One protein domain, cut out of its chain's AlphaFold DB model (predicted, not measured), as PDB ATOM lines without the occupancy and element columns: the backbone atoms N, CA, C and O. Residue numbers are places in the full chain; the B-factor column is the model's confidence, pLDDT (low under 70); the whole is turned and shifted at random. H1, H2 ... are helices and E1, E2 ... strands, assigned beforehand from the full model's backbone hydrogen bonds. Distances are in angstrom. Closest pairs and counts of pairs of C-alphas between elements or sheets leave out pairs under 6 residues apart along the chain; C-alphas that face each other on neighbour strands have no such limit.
ATOM      1  N   CYS A   3      28.450 133.547 122.251       98.56
ATOM      2  CA  CYS A   3      29.564 134.065 121.472       98.56
ATOM      3  C   CYS A   3      29.571 133.423 120.085       98.56
ATOM      4  O   CYS A   3      29.467 132.205 119.963       98.56
ATOM      5  N   THR A   4      29.703 134.265 119.065       98.56
ATOM      6  CA  THR A   4      29.908 133.882 117.658       98.56
ATOM      7  C   THR A   4      31.228 134.484 117.177       98.56
ATOM      8  O   THR A   4      31.837 135.273 117.903       98.56
ATOM      9  N   LEU A   5      31.680 134.156 115.968       98.44
ATOM     10  CA  LEU A   5      32.916 134.703 115.407       98.44
ATOM     11  C   LEU A   5      32.598 135.699 114.290       98.44
ATOM     12  O   LEU A   5      32.027 135.341 113.267       98.44
ATOM     13  N   HIS A   6      32.968 136.964 114.482       97.88
ATOM     14  CA  HIS A   6      32.983 137.920 113.382       97.88
ATOM     15  C   HIS A   6      34.172 137.604 112.465       97.88
ATOM     16  O   HIS A   6      35.289 137.497 112.981       97.88
ATOM     17  N   PRO A   7      33.991 137.540 111.133       96.31
ATOM     18  CA  PRO A   7      35.041 137.110 110.202       96.31
ATOM     19  C   PRO A   7      36.314 137.967 110.274       96.31
ATOM     20  O   PRO A   7      37.413 137.461 110.092       96.31
ATOM     21  N   GLU A   8      36.172 139.258 110.583       96.81
ATOM     22  CA  GLU A   8      37.314 140.182 110.699       96.81
ATOM     23  C   GLU A   8      37.771 140.468 112.140       96.81
ATOM     24  O   GLU A   8      38.963 140.582 112.402       96.81
ATOM     25  N   ARG A   9      36.837 140.626 113.092       96.88
ATOM     26  CA  ARG A   9      37.136 141.099 114.458       96.88
ATOM     27  C   ARG A   9      37.361 139.961 115.456       96.88
ATOM     28  O   ARG A   9      37.835 140.220 116.557       96.88
ATOM     29  N   GLY A  10      36.994 138.728 115.104       97.19
ATOM     30  CA  GLY A  10      37.044 137.585 116.010       97.19
ATOM     31  C   GLY A  10      35.831 137.510 116.956       97.19
ATOM     32  O   GLY A  10      34.714 137.815 116.529       97.19
ATOM     33  N   PRO A  11      36.004 137.066 118.216       98.00
ATOM     34  CA  PRO A  11      34.904 136.796 119.145       98.00
ATOM     35  C   PRO A  11      33.903 137.948 119.298       98.00
ATOM     36  O   PRO A  11      34.269 139.095 119.550       98.00
ATOM     37  N   ALA A  12      32.617 137.622 119.189       97.75
ATOM     38  CA  ALA A  12      31.496 138.549 119.279       97.75
ATOM     39  C   ALA A  12      30.483 138.071 120.343       97.75
ATOM     40  O   ALA A  12      29.435 137.514 119.994       97.75
ATOM     41  N   PRO A  13      30.789 138.248 121.643       97.69
ATOM     42  CA  PRO A  13      29.900 137.868 122.735       97.69
ATOM     43  C   PRO A  13      28.682 138.791 122.841       97.69
ATOM     44  O   PRO A  13      28.805 140.013 122.755       97.69
ATOM     45  N   GLN A  14      27.502 138.216 123.088       95.38
ATOM     46  CA  GLN A  14      26.276 138.962 123.376       95.38
ATOM     47  C   GLN A  14      25.460 138.308 124.505       95.38
ATOM     48  O   GLN A  14      25.412 137.076 124.610       95.38
ATOM     49  N   PRO A  15      24.773 139.095 125.353       95.62
ATOM     50  CA  PRO A  15      23.759 138.551 126.240       95.62
ATOM     51  C   PRO A  15      22.582 138.044 125.406       95.62
ATOM     52  O   PRO A  15      22.109 138.711 124.481       95.62
ATOM     53  N   VAL A  16      22.107 136.850 125.739       96.06
ATOM     54  CA  VAL A  16      20.959 136.233 125.084       96.06
ATOM     55  C   VAL A  16      20.087 135.557 126.125       96.06
ATOM     56  O   VAL A  16      20.574 135.055 127.133       96.06
ATOM     57  N   VAL A  17      18.798 135.535 125.835       96.44
ATOM     58  CA  VAL A  17      17.886 134.512 126.345       96.44
ATOM     59  C   VAL A  17      18.013 133.281 125.455       96.44
ATOM     60  O   VAL A  17      18.384 133.404 124.285       96.44
ATOM     61  N   TYR A  18      17.727 132.111 126.004       98.00
ATOM     62  CA  TYR A  18      17.850 130.858 125.278       98.00
ATOM     63  C   TYR A  18      16.866 129.820 125.820       98.00
ATOM     64  O   TYR A  18      16.368 129.951 126.936       98.00
ATOM     65  N   ALA A  19      16.622 128.781 125.031       98.38
ATOM     66  CA  ALA A  19      16.019 127.534 125.481       98.38
ATOM     67  C   ALA A  19      16.869 126.358 124.998       98.38
ATOM     68  O   ALA A  19      17.665 126.509 124.068       98.38
ATOM     69  N   VAL A  20      16.704 125.202 125.639       98.31
ATOM     70  CA  VAL A  20      17.390 123.963 125.269       98.31
ATOM     71  C   VAL A  20      16.361 122.843 125.138       98.31
ATOM     72  O   VAL A  20      15.510 122.682 126.020       98.31
ATOM     73  N   THR A  21      16.409 122.109 124.030       98.25
ATOM     74  CA  THR A  21      15.621 120.888 123.817       98.25
ATOM     75  C   THR A  21      16.280 119.696 124.508       98.25
ATOM     76  O   THR A  21      17.483 119.695 124.776       98.25
ATOM     77  N   ASP A  22      15.510 118.638 124.753       96.25
ATOM     78  CA  ASP A  22      16.020 117.452 125.454       96.25
ATOM     79  C   ASP A  22      17.017 116.645 124.595       96.25
ATOM     80  O   ASP A  22      17.873 115.940 125.125       96.25
ATOM     81  N   ASP A  23      16.964 116.799 123.266       95.12
ATOM     82  CA  ASP A  23      17.905 116.202 122.309       95.12
ATOM     83  C   ASP A  23      19.162 117.066 122.049       95.12
ATOM     84  O   ASP A  23      20.010 116.722 121.220       95.12
ATOM     85  N   GLY A  24      19.324 118.164 122.797       97.56
ATOM     86  CA  GLY A  24      20.559 118.944 122.847       97.56
ATOM     87  C   GLY A  24      20.690 120.018 121.767       97.56
ATOM     88  O   GLY A  24      21.806 120.264 121.293       97.56
ATOM     89  N   HIS A  25      19.590 120.670 121.387       98.62
ATOM     90  CA  HIS A  25      19.595 121.898 120.594       98.62
ATOM     91  C   HIS A  25      19.386 123.125 121.482       98.62
ATOM     92  O   HIS A  25      18.515 123.146 122.344       98.62
ATOM     93  N   VAL A  26      20.162 124.177 121.239       98.56
ATOM     94  CA  VAL A  26      19.999 125.507 121.831       98.56
ATOM     95  C   VAL A  26      19.250 126.393 120.845       98.56
ATOM     96  O   VAL A  26      19.650 126.512 119.687       98.56
ATOM     97  N   GLY A  27      18.207 127.065 121.324       98.25
ATOM     98  CA  GLY A  27      17.479 128.101 120.598       98.25
ATOM     99  C   GLY A  27      17.769 129.485 121.156       98.25
ATOM    100  O   GLY A  27      17.568 129.719 122.345       98.25
ATOM    101  N   VAL A  28      18.189 130.419 120.301       97.69
ATOM    102  CA  VAL A  28      18.370 131.839 120.637       97.69
ATOM    103  C   VAL A  28      17.410 132.679 119.789       97.69
ATOM    104  O   VAL A  28      17.576 132.730 118.567       97.69
ATOM    105  N   PRO A  29      16.414 133.368 120.376       95.62
ATOM    106  CA  PRO A  29      15.426 134.093 119.593       95.62
ATOM    107  C   PRO A  29      15.971 135.407 119.024       95.62
ATOM    108  O   PRO A  29      16.727 136.151 119.660       95.62
ATOM    109  N   ILE A  30      15.493 135.724 117.827       92.62
ATOM    110  CA  ILE A  30      15.467 137.057 117.237       92.62
ATOM    111  C   ILE A  30      14.020 137.541 117.350       92.62
ATOM    112  O   ILE A  30      13.161 137.188 116.545       92.62
ATOM    113  N   ASP A  31      13.741 138.292 118.413       90.31
ATOM    114  CA  ASP A  31      12.391 138.755 118.758       90.31
ATOM    115  C   ASP A  31      12.022 140.110 118.118       90.31
ATOM    116  O   ASP A  31      12.876 140.803 117.562       90.31
ATOM    117  N   THR A  32      10.760 140.518 118.229       85.06
ATOM    118  CA  THR A  32      10.295 141.884 117.918       85.06
ATOM    119  C   THR A  32      10.120 142.756 119.167       85.06
ATOM    120  O   THR A  32       9.966 143.968 119.049       85.06
ATOM    121  N   VAL A  33      10.206 142.165 120.365       83.50
ATOM    122  CA  VAL A  33      10.038 142.849 121.663       83.50
ATOM    123  C   VAL A  33      11.174 143.832 121.941       83.50
ATOM    124  O   VAL A  33      10.947 144.936 122.429       83.50
ATOM    125  N   LYS A  34      12.416 143.441 121.649       77.56
ATOM    126  CA  LYS A  34      13.596 144.294 121.831       77.56
ATOM    127  C   LYS A  34      13.775 145.127 120.562       77.56
ATOM    128  O   LYS A  34      14.024 144.517 119.514       77.56
ATOM    129  N   PRO A  35      13.715 146.471 120.623       78.31
ATOM    130  CA  PRO A  35      13.929 147.315 119.453       78.31
ATOM    131  C   PRO A  35      15.304 147.042 118.839       78.31
ATOM    132  O   PRO A  35      16.326 147.095 119.526       78.31
ATOM    133  N   LYS A  36      15.341 146.737 117.542       74.81
ATOM    134  CA  LYS A  36      16.577 146.495 116.789       74.81
ATOM    135  C   LYS A  36      16.588 147.413 115.577       74.81
ATOM    136  O   LYS A  36      15.554 147.620 114.951       74.81
ATOM    137  N   ARG A  37      17.766 147.935 115.218       76.19
ATOM    138  CA  ARG A  37      17.927 148.737 113.988       76.19
ATOM    139  C   ARG A  37      17.705 147.911 112.713       76.19
ATOM    140  O   ARG A  37      17.445 148.486 111.668       76.19
ATOM    141  N   SER A  38      17.829 146.586 112.807       77.88
ATOM    142  CA  SER A  38      17.638 145.615 111.727       77.88
ATOM    143  C   SER A  38      17.064 144.316 112.300       77.88
ATOM    144  O   SER A  38      17.402 143.950 113.429       77.88
ATOM    145  N   SER A  39      16.222 143.615 111.535       72.19
ATOM    146  CA  SER A  39      15.773 142.257 111.874       72.19
ATOM    147  C   SER A  39      16.855 141.209 111.615       72.19
ATOM    148  O   SER A  39      16.955 140.265 112.391       72.19
ATOM    149  N   ARG A  40      17.697 141.413 110.589       81.75
ATOM    150  CA  ARG A  40      18.903 140.611 110.361       81.75
ATOM    151  C   ARG A  40      20.038 141.135 111.229       81.75
ATOM    152  O   ARG A  40      20.437 142.297 111.105       81.75
ATOM    153  N   LEU A  41      20.530 140.301 112.131       89.38
ATOM    154  CA  LEU A  41      21.557 140.645 113.105       89.38
ATOM    155  C   LEU A  41      22.926 140.125 112.668       89.38
ATOM    156  O   LEU A  41      23.033 139.024 112.148       89.38
ATOM    157  N   GLN A  42      23.992 140.849 113.019       93.81
ATOM    158  CA  GLN A  42      25.380 140.441 112.747       93.81
ATOM    159  C   GLN A  42      25.694 138.997 113.180       93.81
ATOM    160  O   GLN A  42      26.496 138.323 112.550       93.81
ATOM    161  N   ARG A  43      25.067 138.503 114.257       94.25
ATOM    162  CA  ARG A  43      25.262 137.125 114.733       94.25
ATOM    163  C   ARG A  43      24.798 136.064 113.721       94.25
ATOM    164  O   ARG A  43      25.328 134.965 113.742       94.25
ATOM    165  N   GLU A  44      23.830 136.382 112.860       94.81
ATOM    166  CA  GLU A  44      23.398 135.496 111.771       94.81
ATOM    167  C   GLU A  44      24.470 135.412 110.692       94.81
ATOM    168  O   GLU A  44      24.828 134.320 110.270       94.81
ATOM    169  N   ASP A  45      25.026 136.558 110.293       95.56
ATOM    170  CA  ASP A  45      26.114 136.607 109.313       95.56
ATOM    171  C   ASP A  45      27.378 135.925 109.851       95.56
ATOM    172  O   ASP A  45      28.049 135.199 109.123       95.56
ATOM    173  N   ASN A  46      27.660 136.092 111.147       97.75
ATOM    174  CA  ASN A  46      28.742 135.384 111.822       97.75
ATOM    175  C   ASN A  46      28.547 133.862 111.741       97.75
ATOM    176  O   ASN A  46      29.468 133.167 111.334       97.75
ATOM    177  N   LEU A  47      27.356 133.350 112.084       97.44
ATOM    178  CA  LEU A  47      27.069 131.909 112.062       97.44
ATOM    179  C   LEU A  47      26.994 131.317 110.649       97.44
ATOM    180  O   LEU A  47      27.249 130.131 110.467       97.44
ATOM    181  N   ALA A  48      26.647 132.130 109.650       96.50
ATOM    182  CA  ALA A  48      26.713 131.731 108.251       96.50
ATOM    183  C   ALA A  48      28.165 131.615 107.751       96.50
ATOM    184  O   ALA A  48      28.454 130.758 106.919       96.50
ATOM    185  N   ALA A  49      29.071 132.466 108.246       97.81
ATOM    186  CA  ALA A  49      30.493 132.425 107.902       97.81
ATOM    187  C   ALA A  49      31.261 131.336 108.672       97.81
ATOM    188  O   ALA A  49      32.145 130.692 108.112       97.81
ATOM    189  N   ASP A  50      30.925 131.129 109.945       98.25
ATOM    190  CA  ASP A  50      31.491 130.094 110.806       98.25
ATOM    191  C   ASP A  50      30.392 129.544 111.726       98.25
ATOM    192  O   ASP A  50      29.903 130.274 112.593       98.25
ATOM    193  N   PRO A  51      29.995 128.266 111.587       98.31
ATOM    194  CA  PRO A  51      28.868 127.725 112.337       98.31
ATOM    195  C   PRO A  51      29.155 127.590 113.836       98.31
ATOM    196  O   PRO A  51      28.237 127.308 114.603       98.31
ATOM    197  N   ARG A  52      30.403 127.762 114.286       98.56
ATOM    198  CA  ARG A  52      30.775 127.545 115.683       98.56
ATOM    199  C   ARG A  52      30.307 128.697 116.566       98.56
ATOM    200  O   ARG A  52      30.533 129.876 116.292       98.56
ATOM    201  N   GLY A  53      29.721 128.334 117.699       98.31
ATOM    202  CA  GLY A  53      29.364 129.253 118.769       98.31
ATOM    203  C   GLY A  53      29.641 128.657 120.143       98.31
ATOM    204  O   GLY A  53      29.911 127.470 120.290       98.31
ATOM    205  N   SER A  54      29.560 129.494 121.171       98.50
ATOM    206  CA  SER A  54      29.681 129.062 122.566       98.50
ATOM    207  C   SER A  54      28.632 129.757 123.420       98.50
ATOM    208  O   SER A  54      28.575 130.989 123.449       98.50
ATOM    209  N   LEU A  55      27.829 128.984 124.151       98.75
ATOM    210  CA  LEU A  55      26.910 129.489 125.167       98.75
ATOM    211  C   LEU A  55      27.530 129.281 126.552       98.75
ATOM    212  O   LEU A  55      27.714 128.149 126.987       98.75
ATOM    213  N   LEU A  56      27.835 130.376 127.243       98.56
ATOM    214  CA  LEU A  56      28.261 130.383 128.641       98.56
ATOM    215  C   LEU A  56      27.077 130.747 129.539       98.56
ATOM    216  O   LEU A  56      26.420 131.771 129.318       98.56
ATOM    217  N   VAL A  57      26.838 129.935 130.558       98.38
ATOM    218  CA  VAL A  57      25.927 130.213 131.667       98.38
ATOM    219  C   VAL A  57      26.765 130.206 132.932       98.38
ATOM    220  O   VAL A  57      27.576 129.306 133.125       98.38
ATOM    221  N   GLU A  58      26.593 131.210 133.773       97.94
ATOM    222  CA  GLU A  58      27.378 131.366 134.991       97.94
ATOM    223  C   GLU A  58      26.489 131.796 136.148       97.94
ATOM    224  O   GLU A  58      25.431 132.405 135.951       97.94
ATOM    225  N   HIS A  59      26.951 131.493 137.351       97.88
ATOM    226  CA  HIS A  59      26.467 132.086 138.577       97.88
ATOM    227  C   HIS A  59      27.625 132.798 139.251       97.88
ATOM    228  O   HIS A  59      28.635 132.187 139.606       97.88
ATOM    229  N   TRP A  60      27.450 134.105 139.399       96.31
ATOM    230  CA  TRP A  60      28.378 134.970 140.096       96.31
ATOM    231  C   TRP A  60      27.752 135.424 141.411       96.31
ATOM    232  O   TRP A  60      26.630 135.933 141.415       96.31
ATOM    233  N   ASP A  61      28.494 135.264 142.502       96.69
ATOM    234  CA  ASP A  61      28.152 135.740 143.838       96.69
ATOM    235  C   ASP A  61      29.353 136.544 144.357       96.69
ATOM    236  O   ASP A  61      30.471 136.035 144.443       96.69
ATOM    237  N   ALA A  62      29.142 137.838 144.604       96.38
ATOM    238  CA  ALA A  62      30.216 138.737 145.012       96.38
ATOM    239  C   ALA A  62      30.636 138.523 146.474       96.38
ATOM    240  O   ALA A  62      31.771 138.856 146.817       96.38
ATOM    241  N   ASP A  63      29.742 137.969 147.297       97.69
ATOM    242  CA  ASP A  63      29.915 137.833 148.741       97.69
ATOM    243  C   ASP A  63      30.336 136.408 149.138       97.69
ATOM    244  O   ASP A  63      31.051 136.235 150.125       97.69
ATOM    245  N   ASP A  64      29.945 135.391 148.361       96.06
ATOM    246  CA  ASP A  64      30.246 133.983 148.642       96.06
ATOM    247  C   ASP A  64      30.836 133.244 147.428       96.06
ATOM    248  O   ASP A  64      30.134 132.709 146.567       96.06
ATOM    249  N   TRP A  65      32.170 133.164 147.382       96.12
ATOM    250  CA  TRP A  65      32.880 132.535 146.266       96.12
ATOM    251  C   TRP A  65      32.784 131.002 146.246       96.12
ATOM    252  O   TRP A  65      33.075 130.394 145.213       96.12
ATOM    253  N   SER A  66      32.328 130.371 147.335       95.94
ATOM    254  CA  SER A  66      32.059 128.925 147.361       95.94
ATOM    255  C   SER A  66      30.869 128.539 146.473       95.94
ATOM    256  O   SER A  66      30.697 127.375 146.119       95.94
ATOM    257  N   ARG A  67      30.058 129.523 146.062       96.44
ATOM    258  CA  ARG A  67      28.867 129.326 145.226       96.44
ATOM    259  C   ARG A  67      29.118 129.550 143.740       96.44
ATOM    260  O   ARG A  67      28.204 129.339 142.944       96.44
ATOM    261  N   LEU A  68      30.317 129.981 143.345       98.00
ATOM    262  CA  LEU A  68      30.625 130.268 141.945       98.00
ATOM    263  C   LEU A  68      30.563 128.997 141.102       98.00
ATOM    264  O   LEU A  68      31.132 127.965 141.452       98.00
ATOM    265  N   TRP A  69      29.919 129.089 139.944       98.44
ATOM    266  CA  TRP A  69      29.951 128.023 138.949       98.44
ATOM    267  C   TRP A  69      29.720 128.566 137.546       98.44
ATOM    268  O   TRP A  69      29.126 129.627 137.345       98.44
ATOM    269  N   TRP A  70      30.161 127.803 136.553       98.69
ATOM    270  CA  TRP A  70      29.830 128.046 135.158       98.69
ATOM    271  C   TRP A  70      29.659 126.741 134.384       98.69
ATOM    272  O   TRP A  70      30.261 125.709 134.684       98.69
ATOM    273  N   VAL A  71      28.843 126.814 133.340       98.62
ATOM    274  CA  VAL A  71      28.650 125.771 132.336       98.62
ATOM    275  C   VAL A  71      28.807 126.409 130.963       98.62
ATOM    276  O   VAL A  71      28.188 127.429 130.655       98.62
ATOM    277  N   ARG A  72      29.636 125.803 130.117       98.69
ATOM    278  CA  ARG A  72      29.845 126.203 128.730       98.69
ATOM    279  C   ARG A  72      29.419 125.081 127.798       98.69
ATOM    280  O   ARG A  72      29.950 123.972 127.877       98.69
ATOM    281  N   ALA A  73      28.498 125.398 126.898       98.75
ATOM    282  CA  ALA A  73      28.161 124.573 125.754       98.75
ATOM    283  C   ALA A  73      28.895 125.106 124.519       98.75
ATOM    284  O   ALA A  73      28.667 126.245 124.105       98.75
ATOM    285  N   ASP A  74      29.759 124.280 123.939       98.75
ATOM    286  CA  ASP A  74      30.267 124.499 122.589       98.75
ATOM    287  C   ASP A  74      29.162 124.040 121.622       98.75
ATOM    288  O   ASP A  74      28.570 122.969 121.809       98.75
ATOM    289  N   CYS A  75      28.849 124.860 120.621       98.50
ATOM    290  CA  CYS A  75      27.689 124.684 119.754       98.50
ATOM    291  C   CYS A  75      28.049 124.827 118.270       98.50
ATOM    292  O   CYS A  75      28.949 125.587 117.916       98.50
ATOM    293  N   GLU A  76      27.272 124.179 117.406       98.62
ATOM    294  CA  GLU A  76      27.330 124.350 115.950       98.62
ATOM    295  C   GLU A  76      25.959 124.754 115.402       98.62
ATOM    296  O   GLU A  76      24.943 124.139 115.730       98.62
ATOM    297  N   HIS A  77      25.907 125.813 114.598       98.62
ATOM    298  CA  HIS A  77      24.678 126.328 114.009       98.62
ATOM    299  C   HIS A  77      24.062 125.333 113.026       98.62
ATOM    300  O   HIS A  77      24.755 124.739 112.205       98.62
ATOM    301  N   VAL A  78      22.738 125.201 113.094       98.38
ATOM    302  CA  VAL A  78      21.922 124.429 112.157       98.38
ATOM    303  C   VAL A  78      21.187 125.434 111.257       98.38
ATOM    304  O   VAL A  78      20.253 126.072 111.746       98.38
ATOM    305  N   PRO A  79      21.597 125.625 109.984       96.19
ATOM    306  CA  PRO A  79      21.013 126.646 109.106       96.19
ATOM    307  C   PRO A  79      19.530 126.416 108.791       96.19
ATOM    308  O   PRO A  79      18.737 127.357 108.837       96.19
ATOM    309  N   ASP A  80      19.160 125.155 108.551       96.62
ATOM    310  CA  ASP A  80      17.806 124.722 108.190       96.62
ATOM    311  C   ASP A  80      17.309 123.656 109.186       96.62
ATOM    312  O   ASP A  80      17.255 122.463 108.869       96.62
ATOM    313  N   PRO A  81      17.012 124.045 110.440       97.38
ATOM    314  CA  PRO A  81      16.603 123.103 111.471       97.38
ATOM    315  C   PRO A  81      15.204 122.535 111.178       97.38
ATOM    316  O   PRO A  81      14.358 123.235 110.612       97.38
ATOM    317  N   PRO A  82      14.900 121.299 111.614       97.62
ATOM    318  CA  PRO A  82      13.551 120.756 111.508       97.62
ATOM    319  C   PRO A  82      12.524 121.664 112.198       97.62
ATOM    320  O   PRO A  82      12.749 122.125 113.317       97.62
ATOM    321  N   ALA A  83      11.361 121.866 111.571       97.62
ATOM    322  CA  ALA A  83      10.313 122.743 112.104       97.62
ATOM    323  C   ALA A  83       9.874 122.357 113.530       97.62
ATOM    324  O   ALA A  83       9.642 123.231 114.358       97.62
ATOM    325  N   ALA A  84       9.841 121.057 113.841       98.00
ATOM    326  CA  ALA A  84       9.512 120.564 115.178       98.00
ATOM    327  C   ALA A  84      10.514 121.025 116.257       98.00
ATOM    328  O   ALA A  84      10.103 121.337 117.370       98.00
ATOM    329  N   VAL A  85      11.809 121.118 115.925       98.38
ATOM    330  CA  VAL A  85      12.846 121.614 116.848       98.38
ATOM    331  C   VAL A  85      12.655 123.108 117.105       98.38
ATOM    332  O   VAL A  85      12.743 123.561 118.244       98.38
ATOM    333  N   VAL A  86      12.362 123.881 116.054       98.38
ATOM    334  CA  VAL A  86      12.080 125.321 116.176       98.38
ATOM    335  C   VAL A  86      10.846 125.562 117.044       98.38
ATOM    336  O   VAL A  86      10.885 126.432 117.913       98.38
ATOM    337  N   GLU A  87       9.782 124.784 116.839       98.12
ATOM    338  CA  GLU A  87       8.535 124.916 117.594       98.12
ATOM    339  C   GLU A  87       8.725 124.579 119.078       98.12
ATOM    340  O   GLU A  87       8.338 125.384 119.925       98.12
ATOM    341  N   ASP A  88       9.404 123.472 119.411       98.50
ATOM    342  CA  ASP A  88       9.708 123.114 120.808       98.50
ATOM    343  C   ASP A  88      10.543 124.204 121.503       98.50
ATOM    344  O   ASP A  88      10.251 124.619 122.627       98.50
ATOM    345  N   LEU A  89      11.552 124.749 120.818       98.56
ATOM    346  CA  LEU A  89      12.351 125.856 121.347       98.56
ATOM    347  C   LEU A  89      11.511 127.117 121.580       98.56
ATOM    348  O   LEU A  89      11.650 127.755 122.628       98.56
ATOM    349  N   ALA A  90      10.641 127.483 120.636       98.25
ATOM    350  CA  ALA A  90       9.749 128.632 120.771       98.25
ATOM    351  C   ALA A  90       8.763 128.453 121.937       98.25
ATOM    352  O   ALA A  90       8.559 129.377 122.724       98.25
ATOM    353  N   ASP A  91       8.206 127.253 122.088       98.31
ATOM    354  CA  ASP A  91       7.346 126.852 123.199       98.31
ATOM    355  C   ASP A  91       8.049 126.961 124.558       98.31
ATOM    356  O   ASP A  91       7.508 127.522 125.514       98.31
ATOM    357  N   ARG A  92       9.282 126.455 124.658       98.44
ATOM    358  CA  ARG A  92      10.101 126.553 125.876       98.44
ATOM    359  C   ARG A  92      10.421 128.005 126.224       98.44
ATOM    360  O   ARG A  92      10.306 128.388 127.390       98.44
ATOM    361  N   LEU A  93      10.783 128.822 125.235       98.06
ATOM    362  CA  LEU A  93      11.013 130.257 125.426       98.06
ATOM    363  C   LEU A  93       9.750 130.967 125.934       98.06
ATOM    364  O   LEU A  93       9.833 131.718 126.903       98.06
ATOM    365  N   ALA A  94       8.589 130.702 125.333       97.62
ATOM    366  CA  ALA A  94       7.317 131.301 125.739       97.62
ATOM    367  C   ALA A  94       6.908 130.927 127.175       97.62
ATOM    368  O   ALA A  94       6.393 131.769 127.907       97.62
ATOM    369  N   ARG A  95       7.179 129.687 127.609       97.38
ATOM    370  CA  ARG A  95       6.895 129.236 128.985       97.38
ATOM    371  C   ARG A  95       7.808 129.861 130.039       97.38
ATOM    372  O   ARG A  95       7.380 130.062 131.170       97.38
ATOM    373  N   THR A  96       9.072 130.099 129.701       95.44
ATOM    374  CA  THR A  96      10.109 130.506 130.670       95.44
ATOM    375  C   THR A  96      10.346 132.012 130.720       95.44
ATOM    376  O   THR A  96      10.855 132.518 131.718       95.44
ATOM    377  N   VAL A  97       9.968 132.743 129.668       95.88
ATOM    378  CA  VAL A  97      10.185 134.186 129.544       95.88
ATOM    379  C   VAL A  97       8.834 134.874 129.329       95.88
ATOM    380  O   VAL A  97       8.310 134.828 128.217       95.88
ATOM    381  N   PRO A  98       8.266 135.552 130.347       94.88
ATOM    382  CA  PRO A  98       6.921 136.130 130.261       94.88
ATOM    383  C   PRO A  98       6.707 137.075 129.069       94.88
ATOM    384  O   PRO A  98       5.630 137.110 128.485       94.88
ATOM    385  N   GLN A  99       7.747 137.807 128.657       95.12
ATOM    386  CA  GLN A  99       7.709 138.715 127.505       95.12
ATOM    387  C   GLN A  99       7.550 137.994 126.154       95.12
ATOM    388  O   GLN A  99       7.360 138.653 125.134       95.12
ATOM    389  N   TYR A 100       7.659 136.664 126.126       96.81
ATOM    390  CA  TYR A 100       7.559 135.842 124.925       96.81
ATOM    391  C   TYR A 100       6.329 134.931 124.894       96.81
ATOM    392  O   TYR A 100       6.279 134.049 124.039       96.81
ATOM    393  N   ALA A 101       5.343 135.140 125.772       94.94
ATOM    394  CA  ALA A 101       4.139 134.307 125.841       94.94
ATOM    395  C   ALA A 101       3.450 134.125 124.470       94.94
ATOM    396  O   ALA A 101       3.112 133.004 124.100       94.94
ATOM    397  N   ASP A 102       3.359 135.196 123.674       95.50
ATOM    398  CA  ASP A 102       2.736 135.184 122.340       95.50
ATOM    399  C   ASP A 102       3.717 134.840 121.201       95.50
ATOM    400  O   ASP A 102       3.447 135.117 120.033       95.50
ATOM    401  N   LYS A 103       4.891 134.282 121.530       95.25
ATOM    402  CA  LYS A 103       5.972 133.930 120.591       95.25
ATOM    403  C   LYS A 103       6.280 135.038 119.562       95.25
ATOM    404  O   LYS A 103       6.229 134.789 118.356       95.25
ATOM    405  N   PRO A 104       6.654 136.259 119.994       94.62
ATOM    406  CA  PRO A 104       6.956 137.389 119.110       94.62
ATOM    407  C   PRO A 104       8.332 137.234 118.429       94.62
ATOM    408  O   PRO A 104       9.198 138.110 118.506       94.62
ATOM    409  N   PHE A 105       8.579 136.081 117.809       93.62
ATOM    410  CA  PHE A 105       9.847 135.702 117.205       93.62
ATOM    411  C   PHE A 105       9.787 135.908 115.697       93.62
ATOM    412  O   PHE A 105       8.955 135.325 115.010       93.62
ATOM    413  N   HIS A 106      10.722 136.688 115.163       91.06
ATOM    414  CA  HIS A 106      10.982 136.682 113.727       91.06
ATOM    415  C   HIS A 106      11.687 135.375 113.327       91.06
ATOM    416  O   HIS A 106      11.460 134.834 112.246       91.06
ATOM    417  N   ARG A 107      12.606 134.895 114.168       92.69
ATOM    418  CA  ARG A 107      13.389 133.674 113.942       92.69
ATOM    419  C   ARG A 107      13.906 133.141 115.274       92.69
ATOM    420  O   ARG A 107      14.150 133.918 116.195       92.69
ATOM    421  N   VAL A 108      14.141 131.836 115.356       96.62
ATOM    422  CA  VAL A 108      14.949 131.216 116.414       96.62
ATOM    423  C   VAL A 108      16.219 130.683 115.766       96.62
ATOM    424  O   VAL A 108      16.149 129.874 114.844       96.62
ATOM    425  N   LEU A 109      17.381 131.163 116.206       97.38
ATOM    426  CA  LEU A 109      18.662 130.592 115.799       97.38
ATOM    427  C   LEU A 109      18.848 129.277 116.537       97.38
ATOM    428  O   LEU A 109      18.846 129.267 117.767       97.38
ATOM    429  N   VAL A 110      19.009 128.192 115.788       98.62
ATOM    430  CA  VAL A 110      19.171 126.848 116.341       98.62
ATOM    431  C   VAL A 110      20.627 126.427 116.218       98.62
ATOM    432  O   VAL A 110      21.239 126.586 115.162       98.62
ATOM    433  N   CYS A 111      21.191 125.909 117.303       98.69
ATOM    434  CA  CYS A 111      22.522 125.310 117.311       98.69
ATOM    435  C   CYS A 111      22.482 123.961 118.031       98.69
ATOM    436  O   CYS A 111      21.819 123.834 119.057       98.69
ATOM    437  N   ARG A 112      23.216 122.962 117.547       98.69
ATOM    438  CA  ARG A 112      23.419 121.694 118.253       98.69
ATOM    439  C   ARG A 112      24.528 121.863 119.287       98.69
ATOM    440  O   ARG A 112      25.581 122.406 118.970       98.69
ATOM    441  N   ILE A 113      24.316 121.379 120.507       98.75
ATOM    442  CA  ILE A 113      25.367 121.286 121.530       98.75
ATOM    443  C   ILE A 113      26.320 120.149 121.156       98.75
ATOM    444  O   ILE A 113      25.916 118.986 121.146       98.75
ATOM    445  N   VAL A 114      27.585 120.466 120.891       98.56
ATOM    446  CA  VAL A 114      28.607 119.465 120.543       98.56
ATOM    447  C   VAL A 114      29.415 119.011 121.753       98.56
ATOM    448  O   VAL A 114      29.844 117.861 121.822       98.56
ATOM    449  N   LYS A 115      29.601 119.894 122.737       98.56
ATOM    450  CA  LYS A 115      30.324 119.587 123.969       98.56
ATOM    451  C   LYS A 115      29.794 120.437 125.108       98.56
ATOM    452  O   LYS A 115      29.527 121.619 124.928       98.56
ATOM    453  N   VAL A 116      29.708 119.840 126.292       98.56
ATOM    454  CA  VAL A 116      29.456 120.565 127.536       98.56
ATOM    455  C   VAL A 116      30.685 120.449 128.422       98.56
ATOM    456  O   VAL A 116      31.269 119.376 128.567       98.56
ATOM    457  N   THR A 117      31.091 121.572 128.995       98.56
ATOM    458  CA  THR A 117      32.133 121.656 130.020       98.56
ATOM    459  C   THR A 117      31.633 122.544 131.143       98.56
ATOM    460  O   THR A 117      30.800 123.417 130.912       98.56
ATOM    461  N   GLY A 118      32.118 122.328 132.355       98.19
ATOM    462  CA  GLY A 118      31.711 123.131 133.492       98.19
ATOM    463  C   GLY A 118      32.731 123.071 134.607       98.19
ATOM    464  O   GLY A 118      33.591 122.186 134.636       98.19
ATOM    465  N   TRP A 119      32.602 124.021 135.513       98.38
ATOM    466  CA  TRP A 119      33.315 124.064 136.775       98.38
ATOM    467  C   TRP A 119      32.374 124.636 137.830       98.38
ATOM    468  O   TRP A 119      31.548 125.501 137.537       98.38
ATOM    469  N   ALA A 120      32.526 124.156 139.052       98.00
ATOM    470  CA  ALA A 120      31.933 124.748 140.233       98.00
ATOM    471  C   ALA A 120      33.020 124.845 141.299       98.00
ATOM    472  O   ALA A 120      33.919 123.998 141.339       98.00
ATOM    473  N   ALA A 121      32.932 125.867 142.142       96.25
ATOM    474  CA  ALA A 121      33.693 125.903 143.372       96.25
ATOM    475  C   ALA A 121      33.374 124.640 144.186       96.25
ATOM    476  O   ALA A 121      32.225 124.199 144.267       96.25
TER     477      ALA A 121
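Overview. This is residues 3 to 121 of the 124 residues of an uncharacterized protein of Nocardioides eburneiflavus (UniProt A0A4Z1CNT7). A strongly twisted four-stranded sheet, curled like part of a barrel, has H2 packed across one face over E3 and E6, while H1 and the small hairpin of E1 and E2 sit together by its other face, near E4. The sheet runs E3, E6, E5, E4, all antiparallel. The 119 printed residues hold six named strands and two named helices, in the order E1 E2 E3 H1 E4 E5 H2 E6, a mixed class. The whole is compact, with a radius of gyration of the C-alphas of 15.0 A and spans of 40 by 37 by 31 A.

Along the chain. Find C-alpha 3 at (29.564, 134.065, 121.472), where E1, residues 3 to 6, begins; E2 is 10 to 14. Next come E3, 25 to 31, 18.4 A; H1, 42 to 49; E4, 52 to 59, 23.7 A; E5, 69 to 77, 25.5 A; and H2, 83 to 96, 20.1 A. E6, 105 to 120, measures 33.7 A, bends by 81 degrees at residue 114 and ends at C-alpha 120 (31.933, 124.748, 140.233).

Arrangement. In the sheet, look for N 28 and O 109 of E3 and E6 at 2.9 A, N 72 and O 117 of E5 and E6 at 2.8 A, and N 57 and O 71 of the hairpin E4 and E5 at 2.8 A. H2 runs across the strands, at 70 degrees to E3 on the local plane and a height of 8.0 A over the sheet; its closest C-alphas to E3 are Leu 89 and Gly 27, 5.6 A. H1 is on the opposite face, over none of the strands, but only just: 2 of its C-alphas fall on E4. In the hairpin E1 and E2, N 6 and O 10 are 2.8 A apart. E1 touches H1, closest at C-alphas His 6 and Asn 46, 5.2 A. Every O i to N i+4 pair is within hydrogen-bond range in H1 and H2.

Size, cuts and confidence. The C-alphas farthest apart, Asp 63 and Asp 80, are 44.3 A apart. The printed part has no cut, no link is long, and no printed residue is under 70 in pLDDT.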